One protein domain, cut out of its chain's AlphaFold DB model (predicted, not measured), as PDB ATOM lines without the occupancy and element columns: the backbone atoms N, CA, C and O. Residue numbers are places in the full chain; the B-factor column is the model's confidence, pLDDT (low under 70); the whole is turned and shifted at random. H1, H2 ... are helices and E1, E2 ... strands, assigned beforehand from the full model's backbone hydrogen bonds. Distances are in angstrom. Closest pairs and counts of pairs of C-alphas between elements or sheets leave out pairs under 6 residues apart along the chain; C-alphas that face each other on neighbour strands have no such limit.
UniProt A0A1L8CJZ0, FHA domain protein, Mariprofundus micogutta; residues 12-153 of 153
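Overview. This is residues 12 to 153 of the 153 residues of the protein "FHA domain protein" of Mariprofundus micogutta (UniProt A0A1L8CJZ0). Two strongly twisted sheets lie face to face as a sandwich, with their strands running nearly in line; the short helix H1 packs by one end of it, and the small hairpin E4 and E5 reaches away from this body. Residues 66 to 72, in the link after that hairpin, stick out free. The printed part has 142 residues with one named helix and thirteen named strands, in the order E1 H1 E2 and then E3 to E13; the class is mostly strand, though under half of the residues are in named elements. One sheet runs E2 E1 E13 E12 E9 E10, all antiparallel, the other E6 E3 E7 E8 E11, mixed. The whole is compact, with a radius of gyration of the C-alphas of 14.6 A and spans of 46 by 32 by 30 A.

Along the chain. Find C-alpha 15 at (-98.179, 48.389, -20.364), where E1, residues 15 to 19, begins. H1 follows at 22 to 27, then E2 at 37 to 40 and E3 at 45 to 49, 13.9 A long. Next come E4 at 53 to 56, E5 at 59 to 62 and E6 at 77 to 79. Look for E7 from C-alpha 93 at (-82.602, 46.207, -22.589) to 98, 15.7 A, and E8 at 101 to 106, 16.4 A. E9 is 113 to 115, E10 118 to 120, E11 127 to 131 and E12 136 to 139. E13, 147 to 152, runs 16.7 A to C-alpha 152 at (-100.566, 45.753, -22.644).

Arrangement. The sandwich's facing parts are 8.6 A centre to centre, with strands at 16 degrees. In the first sheet look at E1 and E13, antiparallel, where N 16 and O 151 are 2.8 A apart, within hydrogen-bond range. In the other, the hairpin E7 and E8 has N 96 and O 103 at 2.8 A. E3 is staggered: it pairs with E7 over 45 to 47, N 45 to O 95 at 2.8 A, and with parallel E6 over 47 to 49, N 79 to O 48 at 2.8 A. H1 is on the first sheet at a height over the sheet of 8.2 A, and only grazes the other; its closest C-alpha pair with E13 is Ala 24 and His 147, 5.9 A. Every O i to N i+4 pair in H1 is within hydrogen-bond range. E4 and E5, with N 56 and O 59 at 2.8 A, are apart from both larger sheets.

Size, cuts and confidence. The C-alphas farthest apart are those of Glu 57 and Gly 99, 48.7 A. The printed part has no cut. The links E5 to E6, 14 residues, and E6 to E7, 13 residues, are long. The model's pLDDT is under 70 at residues 53 to 71.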
ATOM      1  N   THR A  12    -104.018  55.353 -16.680       92.19
ATOM      2  CA  THR A  12    -103.764  53.979 -17.121       92.19
ATOM      3  C   THR A  12    -102.362  53.876 -17.734       92.19
ATOM      4  O   THR A  12    -102.035  54.606 -18.672       92.19
ATOM      5  N   PRO A  13    -101.482  53.004 -17.204       94.12
ATOM      6  CA  PRO A  13    -100.187  52.771 -17.827       94.12
ATOM      7  C   PRO A  13    -100.379  52.113 -19.197       94.12
ATOM      8  O   PRO A  13    -101.347  51.400 -19.407       94.12
ATOM      9  N   LYS A  14     -99.444  52.328 -20.124       95.50
ATOM     10  CA  LYS A  14     -99.530  51.787 -21.492       95.50
ATOM     11  C   LYS A  14     -99.242  50.285 -21.555       95.50
ATOM     12  O   LYS A  14     -99.594  49.630 -22.529       95.50
ATOM     13  N   ALA A  15     -98.494  49.791 -20.574       97.19
ATOM     14  CA  ALA A  15     -98.179  48.389 -20.364       97.19
ATOM     15  C   ALA A  15     -97.666  48.186 -18.928       97.19
ATOM     16  O   ALA A  15     -97.383  49.153 -18.209       97.19
ATOM     17  N   VAL A  16     -97.496  46.936 -18.514       97.69
ATOM     18  CA  VAL A  16     -96.828  46.560 -17.264       97.69
ATOM     19  C   VAL A  16     -95.855  45.402 -17.483       97.69
ATOM     20  O   VAL A  16     -96.036  44.576 -18.375       97.69
ATOM     21  N   LEU A  17     -94.833  45.330 -16.629       98.19
ATOM     22  CA  LEU A  17     -94.019  44.132 -16.431       98.19
ATOM     23  C   LEU A  17     -94.434  43.484 -15.115       98.19
ATOM     24  O   LEU A  17     -94.222  44.059 -14.048       98.19
ATOM     25  N   LYS A  18     -95.020  42.292 -15.183       97.81
ATOM     26  CA  LYS A  18     -95.408  41.508 -14.010       97.81
ATOM     27  C   LYS A  18     -94.307  40.514 -13.659       97.81
ATOM     28  O   LYS A  18     -93.982  39.665 -14.482       97.81
ATOM     29  N   ALA A  19     -93.766  40.582 -12.448       97.44
ATOM     30  CA  ALA A  19     -92.829  39.583 -11.949       97.44
ATOM     31  C   ALA A  19     -93.495  38.201 -11.887       97.44
ATOM     32  O   ALA A  19     -94.598  38.051 -11.353       97.44
ATOM     33  N   MET A  20     -92.812  37.194 -12.430       96.81
ATOM     34  CA  MET A  20     -93.298  35.812 -12.505       96.81
ATOM     35  C   MET A  20     -92.591  34.875 -11.518       96.81
ATOM     36  O   MET A  20     -92.970  33.712 -11.404       96.81
ATOM     37  N   SER A  21     -91.592  35.380 -10.791       92.75
ATOM     38  CA  SER A  21     -90.849  34.664  -9.752       92.75
ATOM     39  C   SER A  21     -90.638  35.547  -8.510       92.75
ATOM     40  O   SER A  21     -90.670  36.782  -8.618       92.75
ATOM     41  N   PRO A  22     -90.407  34.948  -7.327       93.62
ATOM     42  CA  PRO A  22     -90.032  35.688  -6.122       93.62
ATOM     43  C   PRO A  22     -88.776  36.546  -6.313       93.62
ATOM     44  O   PRO A  22     -88.733  37.683  -5.850       93.62
ATOM     45  N   GLU A  23     -87.780  36.040  -7.034       94.44
ATOM     46  CA  GLU A  23     -86.523  36.732  -7.314       94.44
ATOM     47  C   GLU A  23     -86.740  37.931  -8.242       94.44
ATOM     48  O   GLU A  23     -86.190  39.004  -7.996       94.44
ATOM     49  N   ALA A  24     -87.585  37.791  -9.271       95.31
ATOM     50  CA  ALA A  24     -87.983  38.912 -10.118       95.31
ATOM     51  C   ALA A  24     -88.707  39.983  -9.296       95.31
ATOM     52  O   ALA A  24     -88.377  41.162  -9.410       95.31
ATOM     53  N   ALA A  25     -89.630  39.591  -8.414       94.81
ATOM     54  CA  ALA A  25     -90.339  40.538  -7.561       94.81
ATOM     55  C   ALA A  25     -89.387  41.259  -6.591       94.81
ATOM     56  O   ALA A  25     -89.457  42.479  -6.452       94.81
ATOM     57  N   ALA A  26     -88.462  40.520  -5.973       92.56
ATOM     58  CA  ALA A  26     -87.452  41.056  -5.064       92.56
ATOM     59  C   ALA A  26     -86.415  41.948  -5.768       92.56
ATOM     60  O   ALA A  26     -85.838  42.832  -5.136       92.56
ATOM     61  N   SER A  27     -86.192  41.749  -7.073       94.00
ATOM     62  CA  SER A  27     -85.301  42.599  -7.870       94.00
ATOM     63  C   SER A  27     -85.875  43.998  -8.122       94.00
ATOM     64  O   SER A  27     -85.121  44.933  -8.390       94.00
ATOM     65  N   ILE A  28     -87.195  44.184  -8.030       93.69
ATOM     66  CA  ILE A  28     -87.840  45.476  -8.277       93.69
ATOM     67  C   ILE A  28     -87.700  46.367  -7.030       93.69
ATOM     68  O   ILE A  28     -88.036  45.940  -5.922       93.69
ATOM     69  N   PRO A  29     -87.281  47.638  -7.170       88.38
ATOM     70  CA  PRO A  29     -87.326  48.587  -6.063       88.38
ATOM     71  C   PRO A  29     -88.749  48.709  -5.500       88.38
ATOM     72  O   PRO A  29     -89.670  49.015  -6.249       88.38
ATOM     73  N   GLN A  30     -88.926  48.547  -4.181       82.38
ATOM     74  CA  GLN A  30     -90.254  48.519  -3.539       82.38
ATOM     75  C   GLN A  30     -91.152  49.714  -3.901       82.38
ATOM     76  O   GLN A  30     -92.358  49.557  -4.032       82.38
ATOM     77  N   VAL A  31     -90.566  50.895  -4.121       81.38
ATOM     78  CA  VAL A  31     -91.295  52.119  -4.507       81.38
ATOM     79  C   VAL A  31     -91.937  52.058  -5.898       81.38
ATOM     80  O   VAL A  31     -92.795  52.876  -6.202       81.38
ATOM     81  N   LEU A  32     -91.504  51.127  -6.751       83.06
ATOM     82  CA  LEU A  32     -92.038  50.900  -8.097       83.06
ATOM     83  C   LEU A  32     -92.904  49.637  -8.177       83.06
ATOM     84  O   LEU A  32     -93.471  49.366  -9.235       83.06
ATOM     85  N   LEU A  33     -92.963  48.850  -7.100       82.62
ATOM     86  CA  LEU A  33     -93.641  47.564  -7.066       82.62
ATOM     87  C   LEU A  33     -95.090  47.735  -6.605       82.62
ATOM     88  O   LEU A  33     -95.361  47.895  -5.417       82.62
ATOM     89  N   GLU A  34     -96.032  47.611  -7.531       86.25
ATOM     90  CA  GLU A  34     -97.463  47.575  -7.224       86.25
ATOM     91  C   GLU A  34     -97.996  46.168  -7.515       86.25
ATOM     92  O   GLU A  34     -98.079  45.753  -8.667       86.25
ATOM     93  N   GLN A  35     -98.324  45.394  -6.472       84.81
ATOM     94  CA  GLN A  35     -98.863  44.024  -6.600       84.81
ATOM     95  C   GLN A  35     -98.023  43.089  -7.502       84.81
ATOM     96  O   GLN A  35     -98.561  42.278  -8.257       84.81
ATOM     97  N   GLY A  36     -96.691  43.197  -7.448       86.44
ATOM     98  CA  GLY A  36     -95.807  42.388  -8.295       86.44
ATOM     99  C   GLY A  36     -95.592  42.950  -9.705       86.44
ATOM    100  O   GLY A  36     -94.999  42.267 -10.535       86.44
ATOM    101  N   MET A  37     -96.076  44.158 -10.000       93.25
ATOM    102  CA  MET A  37     -96.004  44.774 -11.324       93.25
ATOM    103  C   MET A  37     -95.227  46.090 -11.299       93.25
ATOM    104  O   MET A  37     -95.270  46.835 -10.321       93.25
ATOM    105  N   VAL A  38     -94.564  46.383 -12.418       95.88
ATOM    106  CA  VAL A  38     -93.967  47.686 -12.725       95.88
ATOM    107  C   VAL A  38     -94.718  48.309 -13.888       95.88
ATOM    108  O   VAL A  38     -94.941  47.666 -14.914       95.88
ATOM    109  N   ARG A  39     -95.091  49.577 -13.737       96.19
ATOM    110  CA  ARG A  39     -95.851  50.331 -14.736       96.19
ATOM    111  C   ARG A  39     -94.941  50.900 -15.816       96.19
ATOM    112  O   ARG A  39     -93.945  51.551 -15.513       96.19
ATOM    113  N   ILE A  40     -95.349  50.738 -17.071       96.50
ATOM    114  CA  ILE A  40     -94.741  51.394 -18.227       96.50
ATOM    115  C   ILE A  40     -95.674  52.516 -18.683       96.50
ATOM    116  O   ILE A  40     -96.707  52.290 -19.312       96.50
ATOM    117  N   THR A  41     -95.320  53.755 -18.355       94.56
ATOM    118  CA  THR A  41     -96.110  54.947 -18.719       94.56
ATOM    119  C   THR A  41     -95.631  55.599 -20.017       94.56
ATOM    120  O   THR A  41     -96.393  56.289 -20.697       94.56
ATOM    121  N   ARG A  42     -94.375  55.353 -20.407       94.94
ATOM    122  CA  ARG A  42     -93.746  55.907 -21.609       94.94
ATOM    123  C   ARG A  42     -92.819  54.898 -22.274       94.94
ATOM    124  O   ARG A  42     -92.295  54.011 -21.612       94.94
ATOM    125  N   PHE A  43     -92.615  55.097 -23.573       96.62
ATOM    126  CA  PHE A  43     -91.626  54.390 -24.379       96.62
ATOM    127  C   PHE A  43     -90.622  55.414 -24.944       96.62
ATOM    128  O   PHE A  43     -91.043  56.542 -25.224       96.62
ATOM    129  N   PRO A  44     -89.336  55.057 -25.114       97.88
ATOM    130  CA  PRO A  44     -88.742  53.781 -24.717       97.88
ATOM    131  C   PRO A  44     -88.730  53.608 -23.191       97.88
ATOM    132  O   PRO A  44     -88.570  54.585 -22.462       97.88
ATOM    133  N   PHE A  45     -88.926  52.377 -22.723       98.19
ATOM    134  CA  PHE A  45     -88.833  52.011 -21.311       98.19
ATOM    135  C   PHE A  45     -87.558  51.209 -21.086       98.19
ATOM    136  O   PHE A  45     -87.432  50.086 -21.575       98.19
ATOM    137  N   LYS A  46     -86.593  51.797 -20.384       98.44
ATOM    138  CA  LYS A  46     -85.232  51.271 -20.258       98.44
ATOM    139  C   LYS A  46     -85.059  50.499 -18.955       98.44
ATOM    140  O   LYS A  46     -85.397  51.004 -17.885       98.44
ATOM    141  N   VAL A  47     -84.468  49.311 -19.038       98.19
ATOM    142  CA  VAL A  47     -84.251  48.412 -17.899       98.19
ATOM    143  C   VAL A  47     -82.770  48.058 -17.777       98.19
ATOM    144  O   VAL A  47     -82.085  47.760 -18.760       98.19
ATOM    145  N   GLY A  48     -82.264  48.053 -16.548       97.06
ATOM    146  CA  GLY A  48     -80.914  47.588 -16.254       97.06
ATOM    147  C   GLY A  48     -80.675  47.391 -14.765       97.06
ATOM    148  O   GLY A  48     -81.587  47.528 -13.955       97.06
ATOM    149  N   ARG A  49     -79.446  47.045 -14.394       94.88
ATOM    150  CA  ARG A  49     -79.070  46.711 -13.016       94.88
ATOM    151  C   ARG A  49     -78.800  47.952 -12.166       94.88
ATOM    152  O   ARG A  49     -78.054  48.842 -12.576       94.88
ATOM    153  N   GLU A  50     -79.289  47.962 -10.930       90.12
ATOM    154  CA  GLU A  50     -78.816  48.852  -9.868       90.12
ATOM    155  C   GLU A  50     -77.397  48.438  -9.449       90.12
ATOM    156  O   GLU A  50     -77.185  47.492  -8.694       90.12
ATOM    157  N   SER A  51     -76.383  49.149  -9.944       76.94
ATOM    158  CA  SER A  51     -74.981  48.867  -9.611       76.94
ATOM    159  C   SER A  51     -74.558  49.355  -8.221       76.94
ATOM    160  O   SER A  51     -73.399  49.176  -7.855       76.94
ATOM    161  N   ARG A  52     -75.454  50.021  -7.481       70.50
ATOM    162  CA  ARG A  52     -75.166  50.679  -6.196       70.50
ATOM    163  C   ARG A  52     -75.618  49.881  -4.970       70.50
ATOM    164  O   ARG A  52     -75.577  50.408  -3.861       70.50
ATOM    165  N   VAL A  53     -76.049  48.635  -5.149       62.50
ATOM    166  CA  VAL A  53     -76.287  47.713  -4.030       62.50
ATOM    167  C   VAL A  53     -74.987  46.968  -3.742       62.50
ATOM    168  O   VAL A  53     -74.428  46.330  -4.633       62.50
ATOM    169  N   ARG A  54     -74.482  47.082  -2.510       57.25
ATOM    170  CA  ARG A  54     -73.387  46.249  -1.998       57.25
ATOM    171  C   ARG A  54     -73.888  45.450  -0.808       57.25
ATOM    172  O   ARG A  54     -74.648  45.959   0.009       57.25
ATOM    173  N   GLU A  55     -73.442  44.211  -0.703       54.44
ATOM    174  CA  GLU A  55     -73.591  43.447   0.526       54.44
ATOM    175  C   GLU A  55     -72.581  43.974   1.555       54.44
ATOM    176  O   GLU A  55     -71.380  44.036   1.285       54.44
ATOM    177  N   PHE A  56     -73.073  44.410   2.711       47.50
ATOM    178  CA  PHE A  56     -72.265  44.824   3.852       47.50
ATOM    179  C   PHE A  56     -72.778  44.062   5.077       47.50
ATOM    180  O   PHE A  56     -73.946  44.188   5.436       47.50
ATOM    181  N   GLU A  57     -71.929  43.216   5.668       43.41
ATOM    182  CA  GLU A  57     -72.270  42.369   6.829       43.41
ATOM    183  C   GLU A  57     -73.558  41.531   6.652       43.41
ATOM    184  O   GLU A  57     -74.408  41.463   7.541       43.41
ATOM    185  N   GLY A  58     -73.744  40.912   5.479       54.44
ATOM    186  CA  GLY A  58     -74.927  40.087   5.182       54.44
ATOM    187  C   GLY A  58     -76.222  40.878   4.969       54.44
ATOM    188  O   GLY A  58     -77.300  40.295   4.853       54.44
ATOM    189  N   LYS A  59     -76.148  42.215   4.915       50.56
ATOM    190  CA  LYS A  59     -77.262  43.097   4.561       50.56
ATOM    191  C   LYS A  59     -76.975  43.781   3.233       50.56
ATOM    192  O   LYS A  59     -75.899  44.333   3.017       50.56
ATOM    193  N   MET A  60     -77.959  43.788   2.339       55.69
ATOM    194  CA  MET A  60     -77.890  44.611   1.136       55.69
ATOM    195  C   MET A  60     -78.030  46.084   1.519       55.69
ATOM    196  O   MET A  60     -79.110  46.540   1.893       55.69
ATOM    197  N   VAL A  61     -76.934  46.831   1.418       54.00
ATOM    198  CA  VAL A  61     -76.910  48.275   1.634       54.00
ATOM    199  C   VAL A  61     -76.919  48.954   0.270       54.00
ATOM    200  O   VAL A  61     -76.005  48.795  -0.545       54.00
ATOM    201  N   ARG A  62     -77.977  49.724   0.003       58.03
ATOM    202  CA  ARG A  62     -78.007  50.647  -1.131       58.03
ATOM    203  C   ARG A  62     -77.176  51.860  -0.742       58.03
ATOM    204  O   ARG A  62     -77.540  52.571   0.190       58.03
ATOM    205  N   LEU A  63     -76.065  52.086  -1.438       55.25
ATOM    206  CA  LEU A  63     -75.323  53.332  -1.281       55.25
ATOM    207  C   LEU A  63     -76.247  54.477  -1.713       55.25
ATOM    208  O   LEU A  63     -76.872  54.397  -2.779       55.25
ATOM    209  N   GLU A  64     -76.376  55.510  -0.871       51.09
ATOM    210  CA  GLU A  64     -77.061  56.741  -1.264       51.09
ATOM    211  C   GLU A  64     -76.459  57.238  -2.581       51.09
ATOM    212  O   GLU A  64     -75.272  57.041  -2.859       51.09
ATOM    213  N   ARG A  65     -77.282  57.862  -3.432       51.53
ATOM    214  CA  ARG A  65     -76.717  58.606  -4.556       51.53
ATOM    215  C   ARG A  65     -75.807  59.660  -3.943       51.53
ATOM    216  O   ARG A  65     -76.311  60.578  -3.298       51.53
ATOM    217  N   ASP A  66     -74.502  59.548  -4.183       45.88
ATOM    218  CA  ASP A  66     -73.623  60.705  -4.087       45.88
ATOM    219  C   ASP A  66     -74.335  61.850  -4.809       45.88
ATOM    220  O   ASP A  66     -74.877  61.660  -5.904       45.88
ATOM    221  N   LYS A  67     -74.453  62.976  -4.099       46.22
ATOM    222  CA  LYS A  67     -75.128  64.209  -4.511       46.22
ATOM    223  C   LYS A  67     -75.171  64.331  -6.031       46.22
ATOM    224  O   LYS A  67     -74.112  64.383  -6.640       46.22
ATOM    225  N   PHE A  68     -76.388  64.371  -6.583       46.84
ATOM    226  CA  PHE A  68     -76.736  64.710  -7.967       46.84
ATOM    227  C   PHE A  68     -75.510  65.099  -8.819       46.84
ATOM    228  O   PHE A  68     -75.147  66.270  -8.889       46.84
ATOM    229  N   ASP A  69     -74.855  64.120  -9.448       55.12
ATOM    230  CA  ASP A  69     -73.662  64.339 -10.286       55.12
ATOM    231  C   ASP A  69     -74.008  64.969 -11.652       55.12
ATOM    232  O   ASP A  69     -73.162  65.068 -12.539       55.12
ATOM    233  N   GLY A  70     -75.268  65.387 -11.829       56.25
ATOM    234  CA  GLY A  70     -75.808  65.958 -13.057       56.25
ATOM    235  C   GLY A  70     -76.088  64.934 -14.157       56.25
ATOM    236  O   GLY A  70     -76.551  65.331 -15.224       56.25
ATOM    237  N   ARG A  71     -75.838  63.633 -13.941       66.44
ATOM    238  CA  ARG A  71     -76.106  62.610 -14.958       66.44
ATOM    239  C   ARG A  71     -77.556  62.162 -14.904       66.44
ATOM    240  O   ARG A  71     -78.065  61.734 -13.864       66.44
ATOM    241  N   GLU A  72     -78.218  62.229 -16.053       75.69
ATOM    242  CA  GLU A  72     -79.558  61.678 -16.195       75.69
ATOM    243  C   GLU A  72     -79.551  60.162 -15.932       75.69
ATOM    244  O   GLU A  72     -78.595  59.465 -16.297       75.69
ATOM    245  N   PRO A  73     -80.605  59.619 -15.298       84.62
ATOM    246  CA  PRO A  73     -80.776  58.181 -15.184       84.62
ATOM    247  C   PRO A  73     -80.756  57.516 -16.566       84.62
ATOM    248  O   PRO A  73     -81.543  57.851 -17.447       84.62
ATOM    249  N   SER A  74     -79.874  56.537 -16.739       91.38
ATOM    250  CA  SER A  74     -79.788  55.713 -17.945       91.38
ATOM    251  C   SER A  74     -80.954  54.733 -18.131       91.38
ATOM    252  O   SER A  74     -81.176  54.267 -19.252       91.38
ATOM    253  N   ASN A  75     -81.680  54.405 -17.055       95.69
ATOM    254  CA  ASN A  75     -82.813  53.479 -17.055       95.69
ATOM    255  C   ASN A  75     -84.042  54.089 -16.375       95.69
ATOM    256  O   ASN A  75     -83.917  54.911 -15.466       95.69
ATOM    257  N   ASP A  76     -85.221  53.611 -16.763       95.25
ATOM    258  CA  ASP A  76     -86.478  53.862 -16.058       95.25
ATOM    259  C   ASP A  76     -86.672  52.854 -14.910       95.25
ATOM    260  O   ASP A  76     -87.187  53.209 -13.851       95.25
ATOM    261  N   LEU A  77     -86.189  51.614 -15.081       95.44
ATOM    262  CA  LEU A  77     -86.195  50.562 -14.064       95.44
ATOM    263  C   LEU A  77     -84.777  50.067 -13.767       95.44
ATOM    264  O   LEU A  77     -84.072  49.569 -14.646       95.44
ATOM    265  N   TYR A  78     -84.386  50.170 -12.498       94.94
ATOM    266  CA  TYR A  78     -83.131  49.635 -11.976       94.94
ATOM    267  C   TYR A  78     -83.408  48.401 -11.115       94.94
ATOM    268  O   TYR A  78     -83.865  48.537  -9.983       94.94
ATOM    269  N   LEU A  79     -83.139  47.215 -11.657       95.00
ATOM    270  CA  LEU A  79     -83.315  45.932 -10.979       95.00
ATOM    271  C   LEU A  79     -82.120  45.606 -10.081       95.00
ATOM    272  O   LEU A  79     -80.969  45.821 -10.458       95.00
ATOM    273  N   ILE A  80     -82.382  45.054  -8.905       93.81
ATOM    274  CA  ILE A  80     -81.358  44.536  -8.003       93.81
ATOM    275  C   ILE A  80     -81.033  43.104  -8.429       93.81
ATOM    276  O   ILE A  80     -81.876  42.216  -8.351       93.81
ATOM    277  N   ASP A  81     -79.797  42.894  -8.868       92.62
ATOM    278  CA  ASP A  81     -79.275  41.581  -9.238       92.62
ATOM    279  C   ASP A  81     -78.294  41.120  -8.162       92.62
ATOM    280  O   ASP A  81     -77.240  41.731  -7.963       92.62
ATOM    281  N   VAL A  82     -78.699  40.082  -7.438       86.69
ATOM    282  CA  VAL A  82     -77.950  39.492  -6.320       86.69
ATOM    283  C   VAL A  82     -77.304  38.164  -6.702       86.69
ATOM    284  O   VAL A  82     -76.615  37.564  -5.881       86.69
ATOM    285  N   ALA A  83     -77.543  37.686  -7.925       85.69
ATOM    286  CA  ALA A  83     -77.031  36.410  -8.384       85.69
ATOM    287  C   ALA A  83     -75.512  36.465  -8.625       85.69
ATOM    288  O   ALA A  83     -74.924  37.516  -8.894       85.69
ATOM    289  N   GLN A  84     -74.869  35.303  -8.507       84.56
ATOM    290  CA  GLN A  84     -73.452  35.109  -8.806       84.56
ATOM    291  C   GLN A  84     -73.318  33.894  -9.738       84.56
ATOM    292  O   GLN A  84     -73.546  32.772  -9.281       84.56
ATOM    293  N   PRO A  85     -72.952  34.081 -11.022       88.81
ATOM    294  CA  PRO A  85     -72.610  35.350 -11.673       88.81
ATOM    295  C   PRO A  85     -73.821  36.281 -11.865       88.81
ATOM    296  O   PRO A  85     -74.966  35.853 -11.806       88.81
ATOM    297  N   LEU A  86     -73.552  37.565 -12.118       93.12
ATOM    298  CA  LEU A  86     -74.590  38.565 -12.397       93.12
ATOM    299  C   LEU A  86     -75.258  38.289 -13.752       93.12
ATOM    300  O   LEU A  86     -74.571  38.059 -14.750       93.12
ATOM    301  N   HIS A  87     -76.584  38.388 -13.799       96.50
ATOM    302  CA  HIS A  87     -77.409  38.182 -14.993       96.50
ATOM    303  C   HIS A  87     -77.750  39.499 -15.701       96.50
ATOM    304  O   HIS A  87     -77.950  39.520 -16.916       96.50
ATOM    305  N   ILE A  88     -77.820  40.602 -14.954       97.00
ATOM    306  CA  ILE A  88     -78.343  41.886 -15.415       97.00
ATOM    307  C   ILE A  88     -77.192  42.883 -15.596       97.00
ATOM    308  O   ILE A  88     -76.376  43.151 -14.708       97.00
ATOM    309  N   SER A  89     -77.140  43.479 -16.780       96.50
ATOM    310  CA  SER A  89     -76.183  44.525 -17.154       96.50
ATOM    311  C   SER A  89     -76.699  45.884 -16.689       96.50
ATOM    312  O   SER A  89     -77.898  46.071 -16.509       96.50
ATOM    313  N   ARG A  90     -75.807  46.861 -16.492       94.94
ATOM    314  CA  ARG A  90     -76.200  48.213 -16.042       94.94
ATOM    315  C   ARG A  90     -77.208  48.868 -16.979       94.94
ATOM    316  O   ARG A  90     -78.106  49.549 -16.510       94.94
ATOM    317  N   GLU A  91     -77.064  48.630 -18.271       97.06
ATOM    318  CA  GLU A  91     -78.005  48.978 -19.328       97.06
ATOM    319  C   GLU A  91     -78.254  47.670 -20.070       97.06
ATOM    320  O   GLU A  91     -77.338  47.163 -20.708       97.06
ATOM    321  N   HIS A  92     -79.406  47.031 -19.862       98.19
ATOM    322  CA  HIS A  92     -79.588  45.652 -20.319       98.19
ATOM    323  C   HIS A  92     -80.485  45.589 -21.546       98.19
ATOM    324  O   HIS A  92     -80.059  45.127 -22.595       98.19
ATOM    325  N   PHE A  93     -81.698  46.125 -21.450       98.69
ATOM    326  CA  PHE A  93     -82.602  46.207 -22.589       98.69
ATOM    327  C   PHE A  93     -83.499  47.436 -22.488       98.69
ATOM    328  O   PHE A  93     -83.516  48.148 -21.479       98.69
ATOM    329  N   GLN A  94     -84.246  47.698 -23.547       98.69
ATOM    330  CA  GLN A  94     -85.372  48.613 -23.522       98.69
ATOM    331  C   GLN A  94     -86.547  48.038 -24.298       98.69
ATOM    332  O   GLN A  94     -86.367  47.193 -25.169       98.69
ATOM    333  N   ILE A  95     -87.746  48.499 -23.965       98.69
ATOM    334  CA  ILE A  95     -88.947  48.246 -24.754       98.69
ATOM    335  C   ILE A  95     -89.273  49.529 -25.502       98.69
ATOM    336  O   ILE A  95     -89.333  50.605 -24.905       98.69
ATOM    337  N   GLU A  96     -89.482  49.414 -26.799       98.38
ATOM    338  CA  GLU A  96     -89.879  50.486 -27.697       98.38
ATOM    339  C   GLU A  96     -91.295  50.236 -28.209       98.38
ATOM    340  O   GLU A  96     -91.805  49.116 -28.163       98.38
ATOM    341  N   ARG A  97     -91.933  51.300 -28.694       97.06
ATOM    342  CA  ARG A  97     -93.214  51.214 -29.389       97.06
ATOM    343  C   ARG A  97     -93.032  51.759 -30.799       97.06
ATOM    344  O   ARG A  97     -92.805  52.957 -30.959       97.06
ATOM    345  N   GLU A  98     -93.156  50.888 -31.791       94.88
ATOM    346  CA  GLU A  98     -93.085  51.208 -33.218       94.88
ATOM    347  C   GLU A  98     -94.514  51.135 -33.790       94.88
ATOM    348  O   GLU A  98     -95.017  50.084 -34.176       94.88
ATOM    349  N   GLY A  99     -95.240  52.258 -33.758       92.56
ATOM    350  CA  GLY A  99     -96.652  52.290 -34.154       92.56
ATOM    351  C   GLY A  99     -97.557  51.483 -33.209       92.56
ATOM    352  O   GLY A  99     -97.782  51.879 -32.056       92.56
ATOM    353  N   SER A 100     -98.121  50.386 -33.719       91.00
ATOM    354  CA  SER A 100     -98.932  49.427 -32.952       91.00
ATOM    355  C   SER A 100     -98.118  48.291 -32.336       91.00
ATOM    356  O   SER A 100     -98.659  47.560 -31.512       91.00
ATOM    357  N   GLU A 101     -96.855  48.135 -32.725       96.38
ATOM    358  CA  GLU A 101     -96.004  47.028 -32.296       96.38
ATOM    359  C   GLU A 101     -95.094  47.437 -31.137       96.38
ATOM    360  O   GLU A 101     -94.754  48.615 -30.956       96.38
ATOM    361  N   TYR A 102     -94.693  46.442 -30.348       98.31
ATOM    362  CA  TYR A 102     -93.732  46.596 -29.266       98.31
ATOM    363  C   TYR A 102     -92.461  45.830 -29.607       98.31
ATOM    364  O   TYR A 102     -92.513  44.665 -29.999       98.31
ATOM    365  N   MET A 103     -91.319  46.485 -29.434       98.44
ATOM    366  CA  MET A 103     -90.011  45.907 -29.727       98.44
ATOM    367  C   MET A 103     -89.181  45.851 -28.455       98.44
ATOM    368  O   MET A 103     -88.982  46.869 -27.797       98.44
ATOM    369  N   LEU A 104     -88.654  44.679 -28.117       98.62
ATOM    370  CA  LEU A 104     -87.603  44.547 -27.117       98.62
ATOM    371  C   LEU A 104     -86.249  44.687 -27.803       98.62
ATOM    372  O   LEU A 104     -85.957  43.962 -28.752       98.62
ATOM    373  N   VAL A 105     -85.416  45.593 -27.301       98.62
ATOM    374  CA  VAL A 105     -84.079  45.881 -27.825       98.62
ATOM    375  C   VAL A 105     -83.043  45.603 -26.740       98.62
ATOM    376  O   VAL A 105     -83.030  46.276 -25.709       98.62
ATOM    377  N   ASP A 106     -82.170  44.622 -26.966       98.56
ATOM    378  CA  ASP A 106     -81.005  44.371 -26.115       98.56
ATOM    379  C   ASP A 106     -79.977  45.493 -26.308       98.56
ATOM    380  O   ASP A 106     -79.584  45.815 -27.430       98.56
ATOM    381  N   ARG A 107     -79.537  46.101 -25.206       98.06
ATOM    382  CA  ARG A 107     -78.650  47.273 -25.195       98.06
ATOM    383  C   ARG A 107     -77.185  46.856 -25.068       98.06
ATOM    384  O   ARG A 107     -76.453  47.415 -24.257       98.06
ATOM    385  N   ASN A 108     -76.780  45.875 -25.875       97.75
ATOM    386  CA  ASN A 108     -75.464  45.232 -25.834       97.75
ATOM    387  C   ASN A 108     -75.171  44.642 -24.457       97.75
ATOM    388  O   ASN A 108     -74.139  44.919 -23.847       97.75
ATOM    389  N   SER A 109     -76.115  43.870 -23.929       97.31
ATOM    390  CA  SER A 109     -75.919  43.266 -22.624       97.31
ATOM    391  C   SER A 109     -74.977  42.061 -22.700       97.31
ATOM    392  O   SER A 109     -74.837  41.399 -23.732       97.31
ATOM    393  N   ALA A 110     -74.341  41.739 -21.572       97.12
ATOM    394  CA  ALA A 110     -73.397  40.625 -21.507       97.12
ATOM    395  C   ALA A 110     -74.111  39.272 -21.673       97.12
ATOM    396  O   ALA A 110     -73.619  38.373 -22.359       97.12
ATOM    397  N   CYS A 111     -75.289  39.129 -21.061       97.12
ATOM    398  CA  CYS A 111     -76.036  37.875 -21.046       97.12
ATOM    399  C   CYS A 111     -77.172  37.829 -22.077       97.12
ATOM    400  O   CYS A 111     -77.531  36.736 -22.500       97.12
ATOM    401  N   GLY A 112     -77.693  38.956 -22.546       97.69
ATOM    402  CA  GLY A 112     -78.851  38.992 -23.438       97.69
ATOM    403  C   GLY A 112     -80.169  38.778 -22.702       97.69
ATOM    404  O   GLY A 112     -80.212  38.556 -21.493       97.69
ATOM    405  N   VAL A 113     -81.252  38.800 -23.471       98.12
ATOM    406  CA  VAL A 113     -82.625  38.599 -23.002       98.12
ATOM    407  C   VAL A 113     -83.257  37.465 -23.798       98.12
ATOM    408  O   VAL A 113     -82.953  37.297 -24.976       98.12
ATOM    409  N   SER A 114     -84.133  36.677 -23.183       97.94
ATOM    410  CA  SER A 114     -84.937  35.685 -23.908       97.94
ATOM    411  C   SER A 114     -86.416  36.055 -23.861       97.94
ATOM    412  O   SER A 114     -86.919  36.438 -22.807       97.94
ATOM    413  N   VAL A 115     -87.102  35.941 -24.997       97.25
ATOM    414  CA  VAL A 115     -88.559  36.080 -25.112       97.25
ATOM    415  C   VAL A 115     -89.106  34.729 -25.552       97.25
ATOM    416  O   VAL A 115     -88.802  34.251 -26.647       97.25
ATOM    417  N   GLY A 116     -89.839  34.058 -24.660       91.06
ATOM    418  CA  GLY A 116     -90.193  32.653 -24.855       91.06
ATOM    419  C   GLY A 116     -88.943  31.782 -25.056       91.06
ATOM    420  O   GLY A 116     -88.087  31.706 -24.177       91.06
ATOM    421  N   SER A 117     -88.826  31.129 -26.214       89.56
ATOM    422  CA  SER A 117     -87.670  30.294 -26.581       89.56
ATOM    423  C   SER A 117     -86.584  31.028 -27.378       89.56
ATOM    424  O   SER A 117     -85.544  30.436 -27.679       89.56
ATOM    425  N   VAL A 118     -86.801  32.294 -27.744       96.31
ATOM    426  CA  VAL A 118     -85.901  33.046 -28.625       96.31
ATOM    427  C   VAL A 118     -84.979  33.931 -27.801       96.31
ATOM    428  O   VAL A 118     -85.433  34.701 -26.958       96.31
ATOM    429  N   ARG A 119     -83.672  33.852 -28.068       96.88
ATOM    430  CA  ARG A 119     -82.658  34.687 -27.416       96.88
ATOM    431  C   ARG A 119     -82.295  35.897 -28.268       96.88
ATOM    432  O   ARG A 119     -82.111  35.779 -29.475       96.88
ATOM    433  N   VAL A 120     -82.148  37.040 -27.610       96.88
ATOM    434  CA  VAL A 120     -81.860  38.348 -28.195       96.88
ATOM    435  C   VAL A 120     -80.619  38.926 -27.523       96.88
ATOM    436  O   VAL A 120     -80.565  39.049 -26.299       96.88
ATOM    437  N   GLY A 121     -79.620  39.281 -28.327       96.06
ATOM    438  CA  GLY A 121     -78.360  39.839 -27.844       96.06
ATOM    439  C   GLY A 121     -77.540  38.901 -26.966       96.06
ATOM    440  O   GLY A 121     -77.524  37.682 -27.165       96.06
ATOM    441  N   GLY A 122     -76.824  39.486 -26.005       94.81
ATOM    442  CA  GLY A 122     -75.760  38.805 -25.270       94.81
ATOM    443  C   GLY A 122     -74.402  38.948 -25.954       94.81
ATOM    444  O   GLY A 122     -74.314  39.274 -27.134       94.81
ATOM    445  N   ARG A 123     -73.318  38.698 -25.208       95.81
ATOM    446  CA  ARG A 123     -71.931  38.874 -25.690       95.81
ATOM    447  C   ARG A 123     -71.705  40.247 -26.339       95.81
ATOM    448  O   ARG A 123     -70.983  40.349 -27.329       95.81
ATOM    449  N   ASP A 124     -72.376  41.266 -25.803       94.38
ATOM    450  CA  ASP A 124     -72.311  42.655 -26.256       94.38
ATOM    451  C   ASP A 124     -72.718  42.858 -27.733       94.38
ATOM    452  O   ASP A 124     -72.347  43.856 -28.348       94.38
ATOM    453  N   SER A 125     -73.490  41.929 -28.320       95.69
ATOM    454  CA  SER A 125     -73.880  41.989 -29.737       95.69
ATOM    455  C   SER A 125     -75.113  42.852 -30.012       95.69
ATOM    456  O   SER A 125     -75.355  43.211 -31.165       95.69
ATOM    457  N   GLY A 126     -75.928  43.117 -28.986       95.81
ATOM    458  CA  GLY A 126     -77.240  43.744 -29.136       95.81
ATOM    459  C   GLY A 126     -78.218  42.876 -29.930       95.81
ATOM    460  O   GLY A 126     -77.942  41.726 -30.279       95.81
ATOM    461  N   GLY A 127     -79.390  43.426 -30.227       97.44
ATOM    462  CA  GLY A 127     -80.413  42.751 -31.022       97.44
ATOM    463  C   GLY A 127     -81.801  43.281 -30.712       97.44
ATOM    464  O   GLY A 127     -81.985  44.026 -29.751       97.44
ATOM    465  N   ARG A 128     -82.787  42.893 -31.519       98.12
ATOM    466  CA  ARG A 128     -84.184  43.238 -31.261       98.12
ATOM    467  C   ARG A 128     -85.136  42.119 -31.647       98.12
ATOM    468  O   ARG A 128     -84.855  41.375 -32.584       98.12
ATOM    469  N   ILE A 129     -86.261  42.044 -30.949       98.19
ATOM    470  CA  ILE A 129     -87.368  41.140 -31.257       98.19
ATOM    471  C   ILE A 129     -88.695  41.847 -30.997       98.19
ATOM    472  O   ILE A 129     -88.781  42.700 -30.113       98.19
ATOM    473  N   GLN A 130     -89.714  41.499 -31.772       98.19
ATOM    474  CA  GLN A 130     -91.081  41.897 -31.474       98.19
ATOM    475  C   GLN A 130     -91.572  41.148 -30.235       98.19
ATOM    476  O   GLN A 130     -91.235  39.979 -30.049       98.19
ATOM    477  N   ILE A 131     -92.336  41.836 -29.390       98.19
ATOM    478  CA  ILE A 131     -93.004  41.246 -28.230       98.19
ATOM    479  C   ILE A 131     -94.500  41.542 -28.288       98.19
ATOM    480  O   ILE A 131     -94.920  42.614 -28.735       98.19
ATOM    481  N   GLU A 132     -95.297  40.600 -27.811       98.06
ATOM    482  CA  GLU A 132     -96.755  40.674 -27.790       98.06
ATOM    483  C   GLU A 132     -97.307  40.657 -26.361       98.06
ATOM    484  O   GLU A 132     -96.608  40.365 -25.385       98.06
ATOM    485  N   ASP A 133     -98.591  41.002 -26.230       98.12
ATOM    486  CA  ASP A 133     -99.286  40.911 -24.951       98.12
ATOM    487  C   ASP A 133     -99.217  39.482 -24.400       98.12
ATOM    488  O   ASP A 133     -99.643  38.510 -25.022       98.12
ATOM    489  N   GLY A 134     -98.681  39.368 -23.193       98.06
ATOM    490  CA  GLY A 134     -98.541  38.120 -22.475       98.06
ATOM    491  C   GLY A 134     -97.206  37.398 -22.647       98.06
ATOM    492  O   GLY A 134     -97.012  36.385 -21.964       98.06
ATOM    493  N   ASP A 135     -96.284  37.918 -23.458       98.44
ATOM    494  CA  ASP A 135     -94.949  37.341 -23.605       98.44
ATOM    495  C   ASP A 135     -94.163  37.330 -22.292       98.44
ATOM    496  O   ASP A 135     -94.251  38.237 -21.458       98.44
ATOM    497  N   ILE A 136     -93.354  36.281 -22.120       98.19
ATOM    498  CA  ILE A 136     -92.445  36.134 -20.982       98.19
ATOM    499  C   ILE A 136     -91.045  36.559 -21.411       98.19
ATOM    500  O   ILE A 136     -90.440  35.951 -22.293       98.19
ATOM    501  N   ILE A 137     -90.531  37.569 -20.720       98.38
ATOM    502  CA  ILE A 137     -89.194  38.130 -20.851       98.38
ATOM    503  C   ILE A 137     -88.333  37.581 -19.707       98.38
ATOM    504  O   ILE A 137     -88.570  37.884 -18.535       98.38
ATOM    505  N   ALA A 138     -87.322  36.789 -20.046       98.12
ATOM    506  CA  ALA A 138     -86.305  36.291 -19.127       98.12
ATOM    507  C   ALA A 138     -85.016  37.114 -19.287       98.12
ATOM    508  O   ALA A 138     -84.422  37.151 -20.367       98.12
ATOM    509  N   ILE A 139     -84.590  37.798 -18.223       97.94
ATOM    510  CA  ILE A 139     -83.464  38.745 -18.258       97.94
ATOM    511  C   ILE A 139     -82.163  38.030 -17.882       97.94
ATOM    512  O   ILE A 139     -82.002  37.610 -16.739       97.94
ATOM    513  N   GLY A 140     -81.205  37.938 -18.803       96.56
ATOM    514  CA  GLY A 140     -79.873  37.392 -18.551       96.56
ATOM    515  C   GLY A 140     -79.653  35.956 -19.044       96.56
ATOM    516  O   GLY A 140     -80.073  35.574 -20.135       96.56
ATOM    517  N   ALA A 141     -78.882  35.163 -18.286       93.75
ATOM    518  CA  ALA A 141     -78.531  33.791 -18.675       93.75
ATOM    519  C   ALA A 141     -79.751  32.848 -18.765       93.75
ATOM    520  O   ALA A 141     -80.848  33.190 -18.345       93.75
ATOM    521  N   ALA A 142     -79.564  31.665 -19.365       90.62
ATOM    522  CA  ALA A 142     -80.668  30.738 -19.661       90.62
ATOM    523  C   ALA A 142     -81.392  30.218 -18.404       90.62
ATOM    524  O   ALA A 142     -82.572  29.899 -18.457       90.62
ATOM    525  N   ASP A 143     -80.680  30.158 -17.285       92.00
ATOM    526  CA  ASP A 143     -81.139  29.764 -15.954       92.00
ATOM    527  C   ASP A 143     -81.523  30.967 -15.078       92.00
ATOM    528  O   ASP A 143     -81.633  30.842 -13.860       92.00
ATOM    529  N   THR A 144     -81.703  32.148 -15.679       95.38
ATOM    530  CA  THR A 144     -82.028  33.362 -14.931       95.38
ATOM    531  C   THR A 144     -83.287  33.187 -14.089       95.38
ATOM    532  O   THR A 144     -84.294  32.684 -14.584       95.38
ATOM    533  N   PRO A 145     -83.303  33.659 -12.836       95.38
ATOM    534  CA  PRO A 145     -84.530  33.676 -12.061       95.38
ATOM    535  C   PRO A 145     -85.420  34.878 -12.433       95.38
ATOM    536  O   PRO A 145     -86.579  34.934 -12.025       95.38
ATOM    537  N   TYR A 146     -84.928  35.834 -13.227       97.31
ATOM    538  CA  TYR A 146     -85.580  37.116 -13.504       97.31
ATOM    539  C   TYR A 146     -86.568  37.042 -14.678       97.31
ATOM    540  O   TYR A 146     -86.273  37.486 -15.789       97.31
ATOM    541  N   HIS A 147     -87.756  36.498 -14.409       97.56
ATOM    542  CA  HIS A 147     -88.841  36.365 -15.381       97.56
ATOM    543  C   HIS A 147     -89.931  37.419 -15.184       97.56
ATOM    544  O   HIS A 147     -90.484  37.568 -14.090       97.56
ATOM    545  N   PHE A 148     -90.293  38.097 -16.271       98.25
ATOM    546  CA  PHE A 148     -91.333  39.116 -16.300       98.25
ATOM    547  C   PHE A 148     -92.312  38.849 -17.436       98.25
ATOM    548  O   PHE A 148     -91.899  38.604 -18.562       98.25
ATOM    549  N   LYS A 149     -93.610  38.934 -17.162       98.44
ATOM    550  CA  LYS A 149     -94.645  38.910 -18.195       98.44
ATOM    551  C   LYS A 149     -94.944  40.337 -18.647       98.44
ATOM    552  O   LYS A 149     -95.253  41.182 -17.805       98.44
ATOM    553  N   PHE A 150     -94.853  40.595 -19.945       98.44
ATOM    554  CA  PHE A 150     -95.268  41.855 -20.555       98.44
ATOM    555  C   PHE A 150     -96.784  41.843 -20.764       98.44
ATOM    556  O   PHE A 150     -97.324  40.856 -21.251       98.44
ATOM    557  N   ILE A 151     -97.482  42.897 -20.337       97.94
ATOM    558  CA  ILE A 151     -98.940  43.009 -20.478       97.94
ATOM    559  C   ILE A 151     -99.285  44.403 -20.995       97.94
ATOM    560  O   ILE A 151     -98.833  45.390 -20.414       97.94
ATOM    561  N   VAL A 152    -100.089  44.492 -22.051       96.62
ATOM    562  CA  VAL A 152    -100.566  45.753 -22.644       96.62
ATOM    563  C   VAL A 152    -101.920  46.140 -22.035       96.62
ATOM    564  O   VAL A 152    -102.714  45.267 -21.690       96.62
ATOM    565  N   LEU A 153    -102.176  47.444 -21.863       92.25
ATOM    566  CA  LEU A 153    -103.389  47.984 -21.229       92.25
ATOM    567  C   LEU A 153    -104.043  49.093 -22.060       92.25
ATOM    568  O   LEU A 153    -103.310  49.802 -22.790       92.25
TER     569      LEU A 153